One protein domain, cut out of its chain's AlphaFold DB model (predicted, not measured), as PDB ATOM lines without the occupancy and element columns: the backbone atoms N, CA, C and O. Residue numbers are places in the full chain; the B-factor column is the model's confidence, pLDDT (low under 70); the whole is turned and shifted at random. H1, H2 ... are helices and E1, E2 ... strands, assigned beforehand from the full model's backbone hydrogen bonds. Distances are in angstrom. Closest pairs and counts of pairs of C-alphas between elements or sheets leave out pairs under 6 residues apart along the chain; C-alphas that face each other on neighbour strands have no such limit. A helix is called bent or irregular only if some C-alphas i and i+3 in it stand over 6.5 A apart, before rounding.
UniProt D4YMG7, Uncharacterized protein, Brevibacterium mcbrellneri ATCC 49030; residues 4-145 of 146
ATOM      1  N   VAL A   4     201.855 188.054 266.386       79.44
ATOM      2  CA  VAL A   4     202.868 188.821 265.642       79.44
ATOM      3  C   VAL A   4     202.228 189.713 264.572       79.44
ATOM      4  O   VAL A   4     202.509 190.906 264.502       79.44
ATOM      5  N   LYS A   5     201.283 189.181 263.781       78.88
ATOM      6  CA  LYS A   5     200.572 189.977 262.764       78.88
ATOM      7  C   LYS A   5     199.740 191.103 263.389       78.88
ATOM      8  O   LYS A   5     199.643 192.173 262.797       78.88
ATOM      9  N   LYS A   6     199.149 190.879 264.572       83.06
ATOM     10  CA  LYS A   6     198.421 191.922 265.318       83.06
ATOM     11  C   LYS A   6     199.359 193.034 265.791       83.06
ATOM     12  O   LYS A   6     199.025 194.199 265.605       83.06
ATOM     13  N   ARG A   7     200.524 192.680 266.346       82.88
ATOM     14  CA  ARG A   7     201.531 193.653 266.799       82.88
ATOM     15  C   ARG A   7     202.045 194.506 265.642       82.88
ATOM     16  O   ARG A   7     201.941 195.723 265.716       82.88
ATOM     17  N   HIS A   8     202.436 193.893 264.522       83.62
ATOM     18  CA  HIS A   8     202.871 194.642 263.332       83.62
ATOM     19  C   HIS A   8     201.783 195.554 262.760       83.62
ATOM     20  O   HIS A   8     202.069 196.674 262.341       83.62
ATOM     21  N   TYR A   9     200.525 195.109 262.749       84.94
ATOM     22  CA  TYR A   9     199.414 195.958 262.320       84.94
ATOM     23  C   TYR A   9     199.227 197.172 263.248       84.94
ATOM     24  O   TYR A   9     199.080 198.299 262.771       84.94
ATOM     25  N   SER A  10     199.271 196.949 264.564       85.88
ATOM     26  CA  SER A  10     199.168 198.016 265.566       85.88
ATOM     27  C   SER A  10     200.313 199.017 265.432       85.88
ATOM     28  O   SER A  10     200.073 200.218 265.364       85.88
ATOM     29  N   ALA A  11     201.544 198.525 265.304       87.69
ATOM     30  CA  ALA A  11     202.731 199.352 265.149       87.69
ATOM     31  C   ALA A  11     202.670 200.204 263.869       87.69
ATOM     32  O   ALA A  11     202.867 201.413 263.925       87.69
ATOM     33  N   ARG A  12     202.274 199.634 262.723       89.88
ATOM     34  CA  ARG A  12     202.059 200.414 261.485       89.88
ATOM     35  C   ARG A  12     200.962 201.470 261.632       89.88
ATOM     36  O   ARG A  12     201.089 202.565 261.089       89.88
ATOM     37  N   THR A  13     199.898 201.165 262.372       89.25
ATOM     38  CA  THR A  13     198.835 202.141 262.662       89.25
ATOM     39  C   THR A  13     199.382 203.310 263.483       89.25
ATOM     40  O   THR A  13     199.115 204.462 263.143       89.25
ATOM     41  N   ALA A  14     200.201 203.022 264.497       89.75
ATOM     42  CA  ALA A  14     200.861 204.038 265.307       89.75
ATOM     43  C   ALA A  14     201.831 204.902 264.480       89.75
ATOM     44  O   ALA A  14     201.799 206.119 264.609       89.75
ATOM     45  N   VAL A  15     202.603 204.324 263.547       92.12
ATOM     46  CA  VAL A  15     203.450 205.102 262.613       92.12
ATOM     47  C   VAL A  15     202.622 206.082 261.777       92.12
ATOM     48  O   VAL A  15     202.995 207.244 261.619       92.12
ATOM     49  N   ALA A  16     201.477 205.644 261.243       92.81
ATOM     50  CA  ALA A  16     200.599 206.533 260.485       92.81
ATOM     51  C   ALA A  16     200.004 207.648 261.355       92.81
ATOM     52  O   ALA A  16     199.860 208.770 260.874       92.81
ATOM     53  N   GLN A  17     199.641 207.352 262.605       91.06
ATOM     54  CA  GLN A  17     199.142 208.353 263.550       91.06
ATOM     55  C   GLN A  17     200.227 209.367 263.906       91.06
ATOM     56  O   GLN A  17     199.984 210.558 263.766       91.06
ATOM     57  N   LEU A  18     201.428 208.899 264.251       90.56
ATOM     58  CA  LEU A  18     202.595 209.729 264.535       90.56
ATOM     59  C   LEU A  18     202.869 210.714 263.394       90.56
ATOM     60  O   LEU A  18     202.955 211.919 263.610       90.56
ATOM     61  N   PHE A  19     202.939 210.209 262.160       92.50
ATOM     62  CA  PHE A  19     203.183 211.065 261.005       92.50
ATOM     63  C   PHE A  19     202.037 212.054 260.757       92.50
ATOM     64  O   PHE A  19     202.281 213.196 260.383       92.50
ATOM     65  N   ARG A  20     200.779 211.656 260.982       91.94
ATOM     66  CA  ARG A  20     199.637 212.578 260.865       91.94
ATOM     67  C   ARG A  20     199.695 213.695 261.902       91.94
ATOM     68  O   ARG A  20     199.475 214.835 261.515       91.94
ATOM     69  N   SER A  21     200.025 213.377 263.153       90.56
ATOM     70  CA  SER A  21     200.208 214.378 264.207       90.56
ATOM     71  C   SER A  21     201.295 215.378 263.829       90.56
ATOM     72  O   SER A  21     201.047 216.576 263.877       90.56
ATOM     73  N   PHE A  22     202.444 214.895 263.341       90.62
ATOM     74  CA  PHE A  22     203.510 215.758 262.827       90.62
ATOM     75  C   PHE A  22     203.022 216.679 261.694       90.62
ATOM     76  O   PHE A  22     203.307 217.871 261.687       90.62
ATOM     77  N   LEU A  23     202.241 216.160 260.738       91.69
ATOM     78  CA  LEU A  23     201.712 216.976 259.639       91.69
ATOM     79  C   LEU A  23     200.762 218.088 260.107       91.69
ATOM     80  O   LEU A  23     200.639 219.105 259.421       91.69
ATOM     81  N   ASP A  24     200.075 217.894 261.229       91.00
ATOM     82  CA  ASP A  24     199.140 218.874 261.783       91.00
ATOM     83  C   ASP A  24     199.852 219.982 262.585       91.00
ATOM     84  O   ASP A  24     199.240 220.999 262.917       91.00
ATOM     85  N   GLU A  25     201.159 219.849 262.824       88.69
ATOM     86  CA  GLU A  25     201.981 220.857 263.488       88.69
ATOM     87  C   GLU A  25     202.555 221.872 262.494       88.69
ATOM     88  O   GLU A  25     202.918 221.541 261.370       88.69
ATOM     89  N   ASN A  26     202.640 223.140 262.915       86.44
ATOM     90  CA  ASN A  26     203.440 224.207 262.287       86.44
ATOM     91  C   ASN A  26     203.310 224.375 260.753       86.44
ATOM     92  O   ASN A  26     204.190 224.945 260.102       86.44
ATOM     93  N   GLY A  27     202.196 223.927 260.165       88.88
ATOM     94  CA  GLY A  27     201.967 223.959 258.720       88.88
ATOM     95  C   GLY A  27     202.753 222.910 257.922       88.88
ATOM     96  O   GLY A  27     202.853 223.049 256.700       88.88
ATOM     97  N   GLU A  28     203.283 221.862 258.557       91.12
ATOM     98  CA  GLU A  28     204.079 220.812 257.905       91.12
ATOM     99  C   GLU A  28     203.310 220.098 256.790       91.12
ATOM    100  O   GLU A  28     203.869 219.830 255.726       91.12
ATOM    101  N   ARG A  29     201.996 219.891 256.949       93.12
ATOM    102  CA  ARG A  29     201.129 219.407 255.862       93.12
ATOM    103  C   ARG A  29     201.211 220.281 254.616       93.12
ATOM    104  O   ARG A  29     201.375 219.757 253.516       93.12
ATOM    105  N   ALA A  30     201.089 221.598 254.776       92.56
ATOM    106  CA  ALA A  30     201.126 222.530 253.653       92.56
ATOM    107  C   ALA A  30     202.514 222.543 253.000       92.56
ATOM    108  O   ALA A  30     202.609 222.455 251.778       92.56
ATOM    109  N   ARG A  31     203.581 222.546 253.811       90.75
ATOM    110  CA  ARG A  31     204.974 222.474 253.338       90.75
ATOM    111  C   ARG A  31     205.248 221.193 252.560       90.75
ATOM    112  O   ARG A  31     205.858 221.240 251.496       90.75
ATOM    113  N   LEU A  32     204.780 220.048 253.056       89.88
ATOM    114  CA  LEU A  32     204.915 218.776 252.355       89.88
ATOM    115  C   LEU A  32     204.159 218.806 251.024       89.88
ATOM    116  O   LEU A  32     204.723 218.447 249.996       89.88
ATOM    117  N   MET A  33     202.904 219.263 251.015       91.25
ATOM    118  CA  MET A  33     202.110 219.352 249.785       91.25
ATOM    119  C   MET A  33     202.739 220.291 248.749       91.25
ATOM    120  O   MET A  33     202.782 219.945 247.568       91.25
ATOM    121  N   GLU A  34     203.280 221.433 249.184       90.00
ATOM    122  CA  GLU A  34     204.009 222.380 248.335       90.00
ATOM    123  C   GLU A  34     205.279 221.753 247.750       90.00
ATOM    124  O   GLU A  34     205.464 221.781 246.534       90.00
ATOM    125  N   ARG A  35     206.108 221.099 248.577       86.12
ATOM    126  CA  ARG A  35     207.321 220.387 248.126       86.12
ATOM    127  C   ARG A  35     207.010 219.292 247.112       86.12
ATOM    128  O   ARG A  35     207.780 219.064 246.184       86.12
ATOM    129  N   LEU A  36     205.879 218.612 247.282       86.44
ATOM    130  CA  LEU A  36     205.409 217.603 246.341       86.44
ATOM    131  C   LEU A  36     204.737 218.225 245.104       86.44
ATOM    132  O   LEU A  36     204.573 217.536 244.098       86.44
ATOM    133  N   GLY A  37     204.341 219.497 245.136       87.81
ATOM    134  CA  GLY A  37     203.575 220.124 244.060       87.81
ATOM    135  C   GLY A  37     202.197 219.481 243.862       87.81
ATOM    136  O   GLY A  37     201.734 219.350 242.729       87.81
ATOM    137  N   VAL A  38     201.554 219.032 244.946       87.06
ATOM    138  CA  VAL A  38     200.247 218.352 244.910       87.06
ATOM    139  C   VAL A  38     199.149 219.207 245.535       87.06
ATOM    140  O   VAL A  38     199.370 219.939 246.495       87.06
ATOM    141  N   LYS A  39     197.928 219.089 245.001       88.44
ATOM    142  CA  LYS A  39     196.741 219.791 245.527       88.44
ATOM    143  C   LYS A  39     196.050 219.038 246.661       88.44
ATOM    144  O   LYS A  39     195.323 219.641 247.441       88.44
ATOM    145  N   THR A  40     196.256 217.728 246.733       90.44
ATOM    146  CA  THR A  40     195.655 216.832 247.722       90.44
ATOM    147  C   THR A  40     196.744 216.001 248.382       90.44
ATOM    148  O   THR A  40     197.754 215.682 247.754       90.44
ATOM    149  N   MET A  41     196.548 215.665 249.657       92.06
ATOM    150  CA  MET A  41     197.492 214.835 250.400       92.06
ATOM    151  C   MET A  41     197.575 213.441 249.757       92.06
ATOM    152  O   MET A  41     196.531 212.796 249.635       92.06
ATOM    153  N   PRO A  42     198.771 212.957 249.377       92.19
ATOM    154  CA  PRO A  42     198.915 211.607 248.852       92.19
ATOM    155  C   PRO A  42     198.595 210.553 249.908       92.19
ATOM    156  O   PRO A  42     198.667 210.800 251.117       92.19
ATOM    157  N   VAL A  43     198.295 209.342 249.446       94.88
ATOM    158  CA  VAL A  43     198.044 208.206 250.334       94.88
ATOM    159  C   VAL A  43     199.274 207.914 251.197       94.88
ATOM    160  O   VAL A  43     200.401 207.889 250.707       94.88
ATOM    161  N   ILE A  44     199.037 207.667 252.488       95.69
ATOM    162  CA  ILE A  44     200.063 207.313 253.472       95.69
ATOM    163  C   ILE A  44     200.099 205.790 253.630       95.69
ATOM    164  O   ILE A  44     199.102 205.190 254.034       95.69
ATOM    165  N   ILE A  45     201.253 205.179 253.368       96.38
ATOM    166  CA  ILE A  45     201.495 203.742 253.544       96.38
ATOM    167  C   ILE A  45     202.560 203.564 254.635       96.38
ATOM    168  O   ILE A  45     203.748 203.663 254.342       96.38
ATOM    169  N   PRO A  46     202.172 203.338 255.903       96.12
ATOM    170  CA  PRO A  46     203.128 203.251 257.000       96.12
ATOM    171  C   PRO A  46     203.951 201.962 256.968       96.12
ATOM    172  O   PRO A  46     203.432 200.870 256.707       96.12
ATOM    173  N   ALA A  47     205.225 202.084 257.325       95.31
ATOM    174  CA  ALA A  47     206.171 200.986 257.394       95.31
ATOM    175  C   ALA A  47     206.976 200.999 258.701       95.31
ATOM    176  O   ALA A  47     207.195 202.035 259.326       95.31
ATOM    177  N   LEU A  48     207.441 199.815 259.084       93.75
ATOM    178  CA  LEU A  48     208.495 199.617 260.068       93.75
ATOM    179  C   LEU A  48     209.778 199.245 259.331       93.75
ATOM    180  O   LEU A  48     209.726 198.898 258.149       93.75
ATOM    181  N   GLY A  49     210.904 199.272 260.035       92.06
ATOM    182  CA  GLY A  49     212.188 198.866 259.471       92.06
ATOM    183  C   GLY A  49     212.196 197.460 258.887       92.06
ATOM    184  O   GLY A  49     212.734 197.287 257.803       92.06
ATOM    185  N   ASP A  50     211.534 196.509 259.541       92.00
ATOM    186  CA  ASP A  50     211.429 195.102 259.131       92.00
ATOM    187  C   ASP A  50     210.330 194.844 258.080       92.00
ATOM    188  O   ASP A  50     210.132 193.719 257.613       92.00
ATOM    189  N   THR A  51     209.573 195.870 257.672       93.38
ATOM    190  CA  THR A  51     208.622 195.721 256.569       93.38
ATOM    191  C   THR A  51     209.398 195.457 255.277       93.38
ATOM    192  O   THR A  51     210.234 196.263 254.883       93.38
ATOM    193  N   LEU A  52     209.076 194.371 254.567       94.88
ATOM    194  CA  LEU A  52     209.609 194.138 253.219       94.88
ATOM    195  C   LEU A  52     209.172 195.240 252.247       94.88
ATOM    196  O   LEU A  52     207.989 195.595 252.199       94.88
ATOM    197  N   ALA A  53     210.102 195.723 251.426       95.12
ATOM    198  CA  ALA A  53     209.852 196.749 250.419       95.12
ATOM    199  C   ALA A  53     208.824 196.301 249.361       95.12
ATOM    200  O   ALA A  53     208.013 197.116 248.916       95.12
ATOM    201  N   SER A  54     208.754 195.001 249.050       94.81
ATOM    202  CA  SER A  54     207.691 194.405 248.224       94.81
ATOM    203  C   SER A  54     206.286 194.691 248.755       94.81
ATOM    204  O   SER A  54     205.403 195.036 247.974       94.81
ATOM    205  N   ASN A  55     206.072 194.653 250.076       94.62
ATOM    206  CA  ASN A  55     204.761 194.961 250.660       94.62
ATOM    207  C   ASN A  55     204.360 196.425 250.418       94.62
ATOM    208  O   ASN A  55     203.182 196.718 250.194       94.62
ATOM    209  N   ILE A  56     205.330 197.346 250.471       95.69
ATOM    210  CA  ILE A  56     205.106 198.766 250.174       95.69
ATOM    211  C   ILE A  56     204.823 198.948 248.690       95.69
ATOM    212  O   ILE A  56     203.859 199.625 248.341       95.69
ATOM    213  N   ARG A  57     205.595 198.286 247.826       94.94
ATOM    214  CA  ARG A  57     205.402 198.301 246.376       94.94
ATOM    215  C   ARG A  57     204.014 197.803 245.979       94.94
ATOM    216  O   ARG A  57     203.308 198.477 245.238       94.94
ATOM    217  N   GLU A  58     203.583 196.662 246.510       94.81
ATOM    218  CA  GLU A  58     202.249 196.109 246.263       94.81
ATOM    219  C   GLU A  58     201.136 197.039 246.752       94.81
ATOM    220  O   GLU A  58     200.118 197.201 246.076       94.81
ATOM    221  N   ALA A  59     201.311 197.655 247.925       95.00
ATOM    222  CA  ALA A  59     200.352 198.616 248.452       95.00
ATOM    223  C   ALA A  59     200.276 199.881 247.595       95.00
ATOM    224  O   ALA A  59     199.177 200.285 247.222       95.00
ATOM    225  N   ALA A  60     201.421 200.452 247.227       94.94
ATOM    226  CA  ALA A  60     201.514 201.616 246.357       94.94
ATOM    227  C   ALA A  60     200.876 201.340 244.990       94.94
ATOM    228  O   ALA A  60     200.037 202.114 244.533       94.94
ATOM    229  N   ASN A  61     201.171 200.181 244.393       94.56
ATOM    230  CA  ASN A  61     200.636 199.785 243.094       94.56
ATOM    231  C   ASN A  61     199.100 199.738 243.070       94.56
ATOM    232  O   ASN A  61     198.496 200.179 242.096       94.56
ATOM    233  N   ARG A  62     198.446 199.286 244.151       94.94
ATOM    234  CA  ARG A  62     196.973 199.327 244.246       94.94
ATOM    235  C   ARG A  62     196.424 200.751 244.152       94.94
ATOM    236  O   ARG A  62     195.393 200.959 243.526       94.94
ATOM    237  N   HIS A  63     197.112 201.725 244.743       94.50
ATOM    238  CA  HIS A  63     196.717 203.132 244.672       94.50
ATOM    239  C   HIS A  63     197.011 203.739 243.296       94.50
ATOM    240  O   HIS A  63     196.183 204.469 242.747       94.50
ATOM    241  N   PHE A  64     198.135 203.373 242.686       92.88
ATOM    242  CA  PHE A  64     198.484 203.815 241.336       92.88
ATOM    243  C   PHE A  64     197.500 203.304 240.281       92.88
ATOM    244  O   PHE A  64     197.086 204.054 239.400       92.88
ATOM    245  N   GLN A  65     197.022 202.066 240.427       93.00
ATOM    246  CA  GLN A  65     195.953 201.512 239.591       93.00
ATOM    247  C   GLN A  65     194.630 202.286 239.712       93.00
ATOM    248  O   GLN A  65     193.824 202.260 238.786       93.00
ATOM    249  N   THR A  66     194.410 203.000 240.822       91.38
ATOM    250  CA  THR A  66     193.243 203.876 241.026       91.38
ATOM    251  C   THR A  66     193.477 205.333 240.613       91.38
ATOM    252  O   THR A  66     192.597 206.166 240.808       91.38
ATOM    253  N   GLY A  67     194.632 205.644 240.015       89.50
ATOM    254  CA  GLY A  67     194.954 206.968 239.475       89.50
ATOM    255  C   GLY A  67     195.834 207.847 240.366       89.50
ATOM    256  O   GLY A  67     196.120 208.980 239.981       89.50
ATOM    257  N   GLU A  68     196.293 207.355 241.522       90.44
ATOM    258  CA  GLU A  68     197.301 208.075 242.309       90.44
ATOM    259  C   GLU A  68     198.628 208.144 241.547       90.44
ATOM    260  O   GLU A  68     199.033 207.196 240.877       90.44
ATOM    261  N   GLN A  69     199.338 209.263 241.668       88.50
ATOM    262  CA  GLN A  69     200.646 209.440 241.018       88.50
ATOM    263  C   GLN A  69     201.819 209.174 241.959       88.50
ATOM    264  O   GLN A  69     202.936 208.906 241.517       88.50
ATOM    265  N   ARG A  70     201.582 209.298 243.268       91.56
ATOM    266  CA  ARG A  70     202.595 209.107 244.303       91.56
ATOM    267  C   ARG A  70     201.962 208.698 245.622       91.56
ATOM    268  O   ARG A  70     200.801 209.002 245.878       91.56
ATOM    269  N   VAL A  71     202.754 208.064 246.470       94.56
ATOM    270  CA  VAL A  71     202.393 207.733 247.850       94.56
ATOM    271  C   VAL A  71     203.486 208.207 248.795       94.56
ATOM    272  O   VAL A  71     204.651 208.309 248.415       94.56
ATOM    273  N   VAL A  72     203.103 208.498 250.033       95.56
ATOM    274  CA  VAL A  72     204.024 208.856 251.112       95.56
ATOM    275  C   VAL A  72     204.199 207.646 252.021       95.56
ATOM    276  O   VAL A  72     203.223 207.046 252.471       95.56
ATOM    277  N   VAL A  73     205.444 207.285 252.300       96.75
ATOM    278  CA  VAL A  73     205.810 206.104 253.083       96.75
ATOM    279  C   VAL A  73     206.587 206.565 254.317       96.75
ATOM    280  O   VAL A  73     207.806 206.731 254.240       96.75
ATOM    281  N   PRO A  74     205.908 206.823 255.450       96.00
ATOM    282  CA  PRO A  74     206.581 207.003 256.725       96.00
ATOM    283  C   PRO A  74     207.138 205.658 257.203       96.00
ATOM    284  O   PRO A  74     206.404 204.672 257.301       96.00
ATOM    285  N   VAL A  75     208.430 205.626 257.509       95.25
ATOM    286  CA  VAL A  75     209.171 204.456 257.976       95.25
ATOM    287  C   VAL A  75     209.718 204.747 259.369       95.25
ATOM    288  O   VAL A  75     210.559 205.631 259.528       95.25
ATOM    289  N   CYS A  76     209.275 203.989 260.372       92.62
ATOM    290  CA  CYS A  76     209.893 204.033 261.697       92.62
ATOM    291  C   CYS A  76     211.007 202.995 261.826       92.62
ATOM    292  O   CYS A  76     210.794 201.807 261.569       92.62
ATOM    293  N   LEU A  77     212.183 203.451 262.258       90.00
ATOM    294  CA  LEU A  77     213.370 202.626 262.467       90.00
ATOM    295  C   LEU A  77     213.839 202.709 263.924       90.00
ATOM    296  O   LEU A  77     213.999 203.823 264.433       90.00
ATOM    297  N   PRO A  78     214.124 201.572 264.587       82.62
ATOM    298  CA  PRO A  78     214.776 201.594 265.886       82.62
ATOM    299  C   PRO A  78     216.215 202.085 265.735       82.62
ATOM    300  O   PRO A  78     216.962 201.639 264.860       82.62
ATOM    301  N   VAL A  79     216.637 202.983 266.620       78.69
ATOM    302  CA  VAL A  79     218.032 203.412 266.688       78.69
ATOM    303  C   VAL A  79     218.803 202.375 267.496       78.69
ATOM    304  O   VAL A  79     218.586 202.222 268.689       78.69
ATOM    305  N   ARG A  80     219.728 201.639 266.870       69.38
ATOM    306  CA  ARG A  80     220.390 200.474 267.501       69.38
ATOM    307  C   ARG A  80     221.122 200.778 268.822       69.38
ATOM    308  O   ARG A  80     221.380 199.857 269.589       69.38
ATOM    309  N   SER A  81     221.470 202.038 269.088       63.66
ATOM    310  CA  SER A  81     222.184 202.484 270.292       63.66
ATOM    311  C   SER A  81     221.286 203.059 271.394       63.66
ATOM    312  O   SER A  81     221.758 203.254 272.514       63.66
ATOM    313  N   THR A  82     220.009 203.328 271.119       67.81
ATOM    314  CA  THR A  82     219.087 203.998 272.047       67.81
ATOM    315  C   THR A  82     217.714 203.334 272.004       67.81
ATOM    316  O   THR A  82     217.292 202.807 270.985       67.81
ATOM    317  N   LYS A  83     216.944 203.365 273.098       70.12
ATOM    318  CA  LYS A  83     215.532 202.919 273.076       70.12
ATOM    319  C   LYS A  83     214.623 203.948 272.385       70.12
ATOM    320  O   LYS A  83     213.562 204.285 272.902       70.12
ATOM    321  N   THR A  84     215.079 204.510 271.270       78.12
ATOM    322  CA  THR A  84     214.382 205.548 270.513       78.12
ATOM    323  C   THR A  84     214.120 205.073 269.093       78.12
ATOM    324  O   THR A  84     214.801 204.195 268.560       78.12
ATOM    325  N   MET A  85     213.096 205.664 268.491       84.50
ATOM    326  CA  MET A  85     212.693 205.430 267.112       84.50
ATOM    327  C   MET A  85     212.960 206.702 266.309       84.50
ATOM    328  O   MET A  85     212.785 207.803 266.824       84.50
ATOM    329  N   LYS A  86     213.381 206.546 265.056       89.25
ATOM    330  CA  LYS A  86     213.463 207.630 264.070       89.25
ATOM    331  C   LYS A  86     212.369 207.461 263.035       89.25
ATOM    332  O   LYS A  86     212.048 206.328 262.670       89.25
ATOM    333  N   LEU A  87     211.825 208.572 262.551       92.06
ATOM    334  CA  LEU A  87     210.818 208.593 261.499       92.06
ATOM    335  C   LEU A  87     211.427 209.162 260.217       92.06
ATOM    336  O   LEU A  87     211.870 210.308 260.183       92.06
ATOM    337  N   PHE A  88     211.419 208.352 259.163       93.62
ATOM    338  CA  PHE A  88     211.863 208.741 257.831       93.62
ATOM    339  C   PHE A  88     210.683 208.790 256.871       93.62
ATOM    340  O   PHE A  88     209.876 207.866 256.845       93.62
ATOM    341  N   ILE A  89     210.585 209.832 256.053       93.88
ATOM    342  CA  ILE A  89     209.543 209.965 255.035       93.88
ATOM    343  C   ILE A  89     210.153 209.726 253.663       93.88
ATOM    344  O   ILE A  89     211.087 210.420 253.256       93.88
ATOM    345  N   LEU A  90     209.597 208.748 252.952       94.44
ATOM    346  CA  LEU A  90     209.898 208.477 251.552       94.44
ATOM    347  C   LEU A  90     208.687 208.833 250.691       94.44
ATOM    348  O   LEU A  90     207.540 208.731 251.135       94.44
ATOM    349  N   VAL A  91     208.931 209.208 249.441       93.56
ATOM    350  CA  VAL A  91     207.878 209.427 248.447       93.56
ATOM    351  C   VAL A  91     208.115 208.445 247.319       93.56
ATOM    352  O   VAL A  91     209.187 208.446 246.726       93.56
ATOM    353  N   VAL A  92     207.127 207.607 247.026       93.19
ATOM    354  CA  VAL A  92     207.223 206.597 245.967       93.19
ATOM    355  C   VAL A  92     206.301 206.994 244.825       93.19
ATOM    356  O   VAL A  92     205.148 207.357 245.071       93.19
ATOM    357  N   SER A  93     206.777 206.906 243.587       90.44
ATOM    358  CA  SER A  93     205.996 207.229 242.386       90.44
ATOM    359  C   SER A  93     206.245 206.248 241.241       90.44
ATOM    360  O   SER A  93     207.226 205.510 241.235       90.44
ATOM    361  N   THR A  94     205.349 206.257 240.255       83.19
ATOM    362  CA  THR A  94     205.441 205.441 239.027       83.19
ATOM    363  C   THR A  94     206.132 206.140 237.859       83.19
ATOM    364  O   THR A  94     206.327 205.532 236.810       83.19
ATOM    365  N   HIS A  95     206.441 207.427 237.999       71.81
ATOM    366  CA  HIS A  95     207.102 208.213 236.965       71.81
ATOM    367  C   HIS A  95     208.610 208.215 237.192       71.81
ATOM    368  O   HIS A  95     209.032 208.313 238.336       71.81
ATOM    369  N   ASP A  96     209.389 208.193 236.107       62.34
ATOM    370  CA  ASP A  96     210.844 208.368 236.133       62.34
ATOM    371  C   ASP A  96     211.181 209.711 236.809       62.34
ATOM    372  O   ASP A  96     210.947 210.801 236.263       62.34
ATOM    373  N   THR A  97     211.602 209.647 238.073       58.12
ATOM    374  CA  THR A  97     211.657 210.815 238.949       58.12
ATOM    375  C   THR A  97     212.915 211.622 238.662       58.12
ATOM    376  O   THR A  97     213.982 211.357 239.207       58.12
ATOM    377  N   LYS A  98     212.794 212.678 237.852       54.84
ATOM    378  CA  LYS A  98     213.855 213.697 237.702       54.84
ATOM    379  C   LYS A  98     213.894 214.710 238.850       54.84
ATOM    380  O   LYS A  98     214.642 215.683 238.795       54.84
ATOM    381  N   THR A  99     213.055 214.524 239.861       61.22
ATOM    382  CA  THR A  99     212.900 215.441 240.986       61.22
ATOM    383  C   THR A  99     213.507 214.856 242.246       61.22
ATOM    384  O   THR A  99     213.289 213.689 242.564       61.22
ATOM    385  N   PHE A 100     214.210 215.708 242.991       60.72
ATOM    386  CA  PHE A 100     214.625 215.447 244.365       60.72
ATOM    387  C   PHE A 100     213.434 214.937 245.203       60.72
ATOM    388  O   PHE A 100     212.291 215.310 244.925       60.72
ATOM    389  N   TRP A 101     213.703 214.126 246.232       76.62
ATOM    390  CA  TRP A 101     212.722 213.596 247.196       76.62
ATOM    391  C   TRP A 101     211.819 212.438 246.762       76.62
ATOM    392  O   TRP A 101     210.930 212.080 247.531       76.62
ATOM    393  N   GLN A 102     212.008 211.840 245.581       84.31
ATOM    394  CA  GLN A 102     211.171 210.724 245.127       84.31
ATOM    395  C   GLN A 102     211.992 209.485 244.763       84.31
ATOM    396  O   GLN A 102     213.143 209.571 244.329       84.31
ATOM    397  N   LEU A 103     211.370 208.333 244.981       88.75
ATOM    398  CA  LEU A 103     211.861 207.010 244.652       88.75
ATOM    399  C   LEU A 103     210.955 206.416 243.570       88.75
ATOM    400  O   LEU A 103     209.728 206.393 243.727       88.75
ATOM    401  N   ASP A 104     211.551 205.907 242.497       87.62
ATOM    402  CA  ASP A 104     210.813 205.105 241.534       87.62
ATOM    403  C   ASP A 104     210.365 203.803 242.213       87.62
ATOM    404  O   ASP A 104     211.117 203.149 242.940       87.62
ATOM    405  N   MET A 105     209.112 203.416 241.996       87.56
ATOM    406  CA  MET A 105     208.535 202.208 242.580       87.56
ATOM    407  C   MET A 105     209.359 200.939 242.284       87.56
ATOM    408  O   MET A 105     209.360 200.010 243.094       87.56
ATOM    409  N   ASN A 106     210.068 200.889 241.157       85.81
ATOM    410  CA  ASN A 106     210.919 199.768 240.765       85.81
ATOM    411  C   ASN A 106     212.239 199.706 241.554       85.81
ATOM    412  O   ASN A 106     212.869 198.651 241.573       85.81
ATOM    413  N   GLU A 107     212.635 200.782 242.248       85.62
ATOM    414  CA  GLU A 107     213.765 200.773 243.195       85.62
ATOM    415  C   GLU A 107     213.417 199.998 244.492       85.62
ATOM    416  O   GLU A 107     214.304 199.658 245.275       85.62
ATOM    417  N   LEU A 108     212.137 199.667 244.733       87.94
ATOM    418  CA  LEU A 108     211.715 198.800 245.841       87.94
ATOM    419  C   LEU A 108     211.864 197.317 245.462       87.94
ATOM    420  O   LEU A 108     210.977 196.712 244.850       87.94
ATOM    421  N   HIS A 109     212.996 196.724 245.845       87.56
ATOM    422  CA  HIS A 109     213.315 195.319 245.582       87.56
ATOM    423  C   HIS A 109     212.548 194.332 246.479       87.56
ATOM    424  O   HIS A 109     212.165 194.639 247.605       87.56
ATOM    425  N   ASP A 110     212.353 193.103 245.995       86.38
ATOM    426  CA  ASP A 110     211.472 192.127 246.652       86.38
ATOM    427  C   ASP A 110     211.993 191.552 247.969       86.38
ATOM    428  O   ASP A 110     211.207 191.163 248.834       86.38
ATOM    429  N   SER A 111     213.314 191.497 248.110       90.31
ATOM    430  CA  SER A 111     214.009 190.793 249.187       90.31
ATOM    431  C   SER A 111     214.646 191.718 250.221       90.31
ATOM    432  O   SER A 111     215.435 191.241 251.033       90.31
ATOM    433  N   VAL A 112     214.372 193.025 250.163       93.75
ATOM    434  CA  VAL A 112     214.967 194.011 251.075       93.75
ATOM    435  C   VAL A 112     213.937 194.559 252.049       93.75
ATOM    436  O   VAL A 112     212.761 194.735 251.722       93.75
ATOM    437  N   GLU A 113     214.396 194.839 253.259       95.38
ATOM    438  CA  GLU A 113     213.610 195.484 254.305       95.38
ATOM    439  C   GLU A 113     213.691 197.012 254.181       95.38
ATOM    440  O   GLU A 113     214.688 197.563 253.705       95.38
ATOM    441  N   MET A 114     212.662 197.730 254.636       95.06
ATOM    442  CA  MET A 114     212.625 199.194 254.557       95.06
ATOM    443  C   MET A 114     213.768 199.863 255.331       95.06
ATOM    444  O   MET A 114     214.197 200.944 254.938       95.06
ATOM    445  N   ALA A 115     214.308 199.229 256.376       93.81
ATOM    446  CA  ALA A 115     215.520 199.693 257.049       93.81
ATOM    447  C   ALA A 115     216.708 199.782 256.081       93.81
ATOM    448  O   ALA A 115     217.371 200.813 256.014       93.81
ATOM    449  N   GLN A 116     216.922 198.744 255.272       93.06
ATOM    450  CA  GLN A 116     217.999 198.703 254.281       93.06
ATOM    451  C   GLN A 116     217.762 199.722 253.161       93.06
ATOM    452  O   GLN A 116     218.699 200.392 252.724       93.06
ATOM    453  N   VAL A 117     216.506 199.885 252.725       93.06
ATOM    454  CA  VAL A 117     216.134 200.929 251.756       93.06
ATOM    455  C   VAL A 117     216.517 202.302 252.302       93.06
ATOM    456  O   VAL A 117     217.267 203.022 251.659       93.06
ATOM    457  N   VAL A 118     216.072 202.653 253.510       92.38
ATOM    458  CA  VAL A 118     216.378 203.955 254.120       92.38
ATOM    459  C   VAL A 118     217.883 204.156 254.324       92.38
ATOM    460  O   VAL A 118     218.376 205.253 254.068       92.38
ATOM    461  N   GLU A 119     218.622 203.138 254.768       91.19
ATOM    462  CA  GLU A 119     220.071 203.220 255.007       91.19
ATOM    463  C   GLU A 119     220.862 203.498 253.716       91.19
ATOM    464  O   GLU A 119     221.769 204.330 253.723       91.19
ATOM    465  N   THR A 120     220.495 202.842 252.613       90.12
ATOM    466  CA  THR A 120     221.185 202.948 251.312       90.12
ATOM    467  C   THR A 120     220.751 204.145 250.472       90.12
ATOM    468  O   THR A 120     221.487 204.570 249.580       90.12
ATOM    469  N   LEU A 121     219.566 204.694 250.742       89.31
ATOM    470  CA  LEU A 121     218.996 205.769 249.946       89.31
ATOM    471  C   LEU A 121     219.761 207.084 250.139       89.31
ATOM    472  O   LEU A 121     220.076 207.479 251.268       89.31
ATOM    473  N   ASP A 122     219.997 207.782 249.025       87.38
ATOM    474  CA  ASP A 122     220.617 209.106 249.019       87.38
ATOM    475  C   ASP A 122     219.863 210.061 249.970       87.38
ATOM    476  O   ASP A 122     218.626 210.095 249.941       87.38
ATOM    477  N   PRO A 123     220.558 210.847 250.815       86.81
ATOM    478  CA  PRO A 123     219.914 211.777 251.740       86.81
ATOM    479  C   PRO A 123     218.931 212.749 251.076       86.81
ATOM    480  O   PRO A 123     217.946 213.119 251.700       86.81
ATOM    481  N   SER A 124     219.132 213.122 249.808       86.81
ATOM    482  CA  SER A 124     218.213 213.992 249.059       86.81
ATOM    483  C   SER A 124     216.900 213.317 248.637       86.81
ATOM    484  O   SER A 124     215.982 213.991 248.163       86.81
ATOM    485  N   LYS A 125     216.790 211.991 248.792       86.75
ATOM    486  CA  LYS A 125     215.594 211.191 248.484       86.75
ATOM    487  C   LYS A 125     214.795 210.786 249.736       86.75
ATOM    488  O   LYS A 125     213.763 210.131 249.602       86.75
ATOM    489  N   LYS A 126     215.233 211.168 250.941       90.44
ATOM    490  CA  LYS A 126     214.554 210.860 252.213       90.44
ATOM    491  C   LYS A 126     214.468 212.078 253.119       90.44
ATOM    492  O   LYS A 126     215.365 212.909 253.144       90.44
ATOM    493  N   TRP A 127     213.412 212.142 253.919       90.62
ATOM    494  CA  TRP A 127     213.281 213.138 254.977       90.62
ATOM    495  C   TRP A 127     213.408 212.478 256.341       90.62
ATOM    496  O   TRP A 127     212.548 211.684 256.700       90.62
ATOM    497  N   GLU A 128     214.442 212.801 257.110       90.62
ATOM    498  CA  GLU A 128     214.452 212.494 258.541       90.62
ATOM    499  C   GLU A 128     213.679 213.578 259.297       90.62
ATOM    500  O   GLU A 128     213.948 214.767 259.123       90.62
ATOM    501  N   ILE A 129     212.707 213.175 260.115       86.88
ATOM    502  CA  ILE A 129     212.036 214.096 261.031       86.88
ATOM    503  C   ILE A 129     212.814 214.075 262.346       86.88
ATOM    504  O   ILE A 129     212.775 213.091 263.084       86.88
ATOM    505  N   GLU A 130     213.555 215.154 262.591       79.69
ATOM    506  CA  GLU A 130     214.442 215.291 263.753       79.69
ATOM    507  C   GLU A 130     213.701 215.774 265.009       79.69
ATOM    508  O   GLU A 130     214.056 215.372 266.115       79.69
ATOM    509  N   ASP A 131     212.661 216.593 264.839       71.38
ATOM    510  CA  ASP A 131     211.904 217.212 265.930       71.38
ATOM    511  C   ASP A 131     210.530 216.542 266.072       71.38
ATOM    512  O   ASP A 131     209.569 216.879 265.379       71.38
ATOM    513  N   LEU A 132     210.482 215.520 266.928       75.38
ATOM    514  CA  LEU A 132     209.258 214.831 267.354       75.38
ATOM    515  C   LEU A 132     209.085 214.965 268.872       75.38
ATOM    516  O   LEU A 132     208.645 214.026 269.540       75.38
ATOM    517  N   ASP A 133     209.499 216.099 269.446       72.25
ATOM    518  CA  ASP A 133     209.505 216.316 270.895       72.25
ATOM    519  C   ASP A 133     208.107 216.182 271.511       72.25
ATOM    520  O   ASP A 133     207.949 215.584 272.583       72.25
ATOM    521  N   SER A 134     207.076 216.648 270.803       76.00
ATOM    522  CA  SER A 134     205.675 216.494 271.200       76.00
ATOM    523  C   SER A 134     205.159 215.057 271.067       76.00
ATOM    524  O   SER A 134     204.178 214.730 271.732       76.00
ATOM    525  N   GLN A 135     205.815 214.190 270.283       80.69
ATOM    526  CA  GLN A 135     205.410 212.793 270.059       80.69
ATOM    527  C   GLN A 135     206.403 211.747 270.607       80.69
ATOM    528  O   GLN A 135     206.423 210.578 270.198       80.69
ATOM    529  N   GLN A 136     207.250 212.147 271.563       76.12
ATOM    530  CA  GLN A 136     208.225 211.257 272.205       76.12
ATOM    531  C   GLN A 136     207.570 210.076 272.927       76.12
ATOM    532  O   GLN A 136     208.172 209.003 273.024       76.12
ATOM    533  N   GLN A 137     206.363 210.253 273.474       78.19
ATOM    534  CA  GLN A 137     205.674 209.171 274.172       78.19
ATOM    535  C   GLN A 137     205.162 208.122 273.180       78.19
ATOM    536  O   GLN A 137     205.413 206.937 273.380       78.19
ATOM    537  N   GLU A 138     204.564 208.542 272.065       80.44
ATOM    538  CA  GLU A 138     204.116 207.662 270.987       80.44
ATOM    539  C   GLU A 138     205.284 206.880 270.375       80.44
ATOM    540  O   GLU A 138     205.158 205.687 270.100       80.44
ATOM    541  N   LEU A 139     206.449 207.520 270.211       76.94
ATOM    542  CA  LEU A 139     207.674 206.853 269.759       76.94
ATOM    543  C   LEU A 139     208.161 205.786 270.749       76.94
ATOM    544  O   LEU A 139     208.602 204.717 270.324       76.94
ATOM    545  N   LYS A 140     208.087 206.049 272.061       77.75
ATOM    546  CA  LYS A 140     208.456 205.076 273.105       77.75
ATOM    547  C   LYS A 140     207.479 203.909 273.163       77.75
ATOM    548  O   LYS A 140     207.917 202.764 273.261       77.75
ATOM    549  N   ASP A 141     206.185 204.189 273.071       79.69
ATOM    550  CA  ASP A 141     205.138 203.169 273.063       79.69
ATOM    551  C   ASP A 141     205.271 202.277 271.824       79.69
ATOM    552  O   ASP A 141     205.203 201.049 271.920       79.69
ATOM    553  N   LEU A 142     205.570 202.881 270.668       79.50
ATOM    554  CA  LEU A 142     205.891 202.159 269.443       79.50
ATOM    555  C   LEU A 142     207.141 201.290 269.626       79.50
ATOM    556  O   LEU A 142     207.094 200.101 269.314       79.50
ATOM    557  N   ALA A 143     208.222 201.836 270.189       77.31
ATOM    558  CA  ALA A 143     209.454 201.095 270.470       77.31
ATOM    559  C   ALA A 143     209.259 199.908 271.419       77.31
ATOM    560  O   ALA A 143     209.940 198.900 271.276       77.31
ATOM    561  N   ALA A 144     208.330 200.001 272.369       76.62
ATOM    562  CA  ALA A 144     207.997 198.899 273.266       76.62
ATOM    563  C   ALA A 144     207.133 197.808 272.604       76.62
ATOM    564  O   ALA A 144     206.981 196.721 273.166       76.62
ATOM    565  N   SER A 145     206.535 198.096 271.443       73.12
ATOM    566  CA  SER A 145     205.567 197.222 270.767       73.12
ATOM    567  C   SER A 145     206.148 196.359 269.640       73.12
ATOM    568  O   SER A 145     205.449 195.456 269.160       73.12
TER     569      SER A 145
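AT A GLANCE: This is residues 4 to 145 of the 146 residues of an uncharacterized protein of Brevibacterium mcbrellneri ATCC 49030 (UniProt D4YMG7). A long hairpin of two strands, E1 and E2, runs through the middle of the domain with the short E3 beside E2, and helices cover both sides of this small sheet. H1 and H5 lie side by side across one face, H4 crosses the other face, H3 runs along one end of the hairpin, and H2 sits off the sheet, beyond the last residues of H1. The printed part has 142 residues with five named helices and three named strands, in the order H1 H2 H3 E1 E2 H4 E3 H5; the sheet, E1 E2 E3, is antiparallel and the class is mixed, helices and strands. The whole is compact and rounded, with a radius of gyration of the C-alphas of 14.4 A and spans of 38 by 37 by 27 A.

IN THESE COORDINATES: H1, residues 4 to 24, begins at C-alpha 4 (202.868, 188.821, 265.642) and is 30.5 A long. H2 is residues 28 to 36 and H3 residues 53 to 65, 18.3 A. E1, residues 70 to 78, begins at C-alpha 70 (202.595, 209.107, 244.303) and is 25.9 A long; E2, residues 85 to 93, is 25.7 A. H4 is residues 114 to 120 and E3 residues 127 to 129. H5, residues 133 to 145, is 19.5 A long and ends at C-alpha 145 (205.567, 197.222, 270.767); it is irregular, with C-alphas 134 and 137 7.9 A apart.

HOW THE PARTS SIT: E1 and E2 form a hairpin, antiparallel at 158 degrees, with N 75 and O 88 2.7 A apart, within hydrogen-bond range. E2 and E3 are antiparallel at 150 degrees, with N 89 and O 127 at 2.8 A. Residues 43 to 44 and 47 to 48 pair with E1, parallel. The domain has three layers, helices on both faces of a sheet: H1 and H5 on one, H3 and H4 on the other. H1 runs across the strands at a height over the sheet of 8.2 A. H1 and H5 touch, closest at the C-alphas of Ala 11 and Leu 142, 6.0 A, at a shallow tilt of 6 degrees, opposite ways. H3 and E1 come closest at the C-alphas of Ala 60 and Val 71, 6.4 A. H4 and E1 come closest at the C-alphas of Leu 77 and Ala 115, 6.5 A. H2 is not on the sheet. Every O i to N i+4 pair is within hydrogen-bond range in H1, H2 and H4, against 8 of 9 in H3 and 7 of 9 in H5.

THE WHOLE: The C-alphas farthest apart, those of Gly 67 and Ser 81, are 41.4 A apart. The printed part has no cut. The links H2 to H3 and E2 to H4 are long. The mean pLDDT of the printed part is 87.0; residues 80 to 82 and 96 to 100 are under 70.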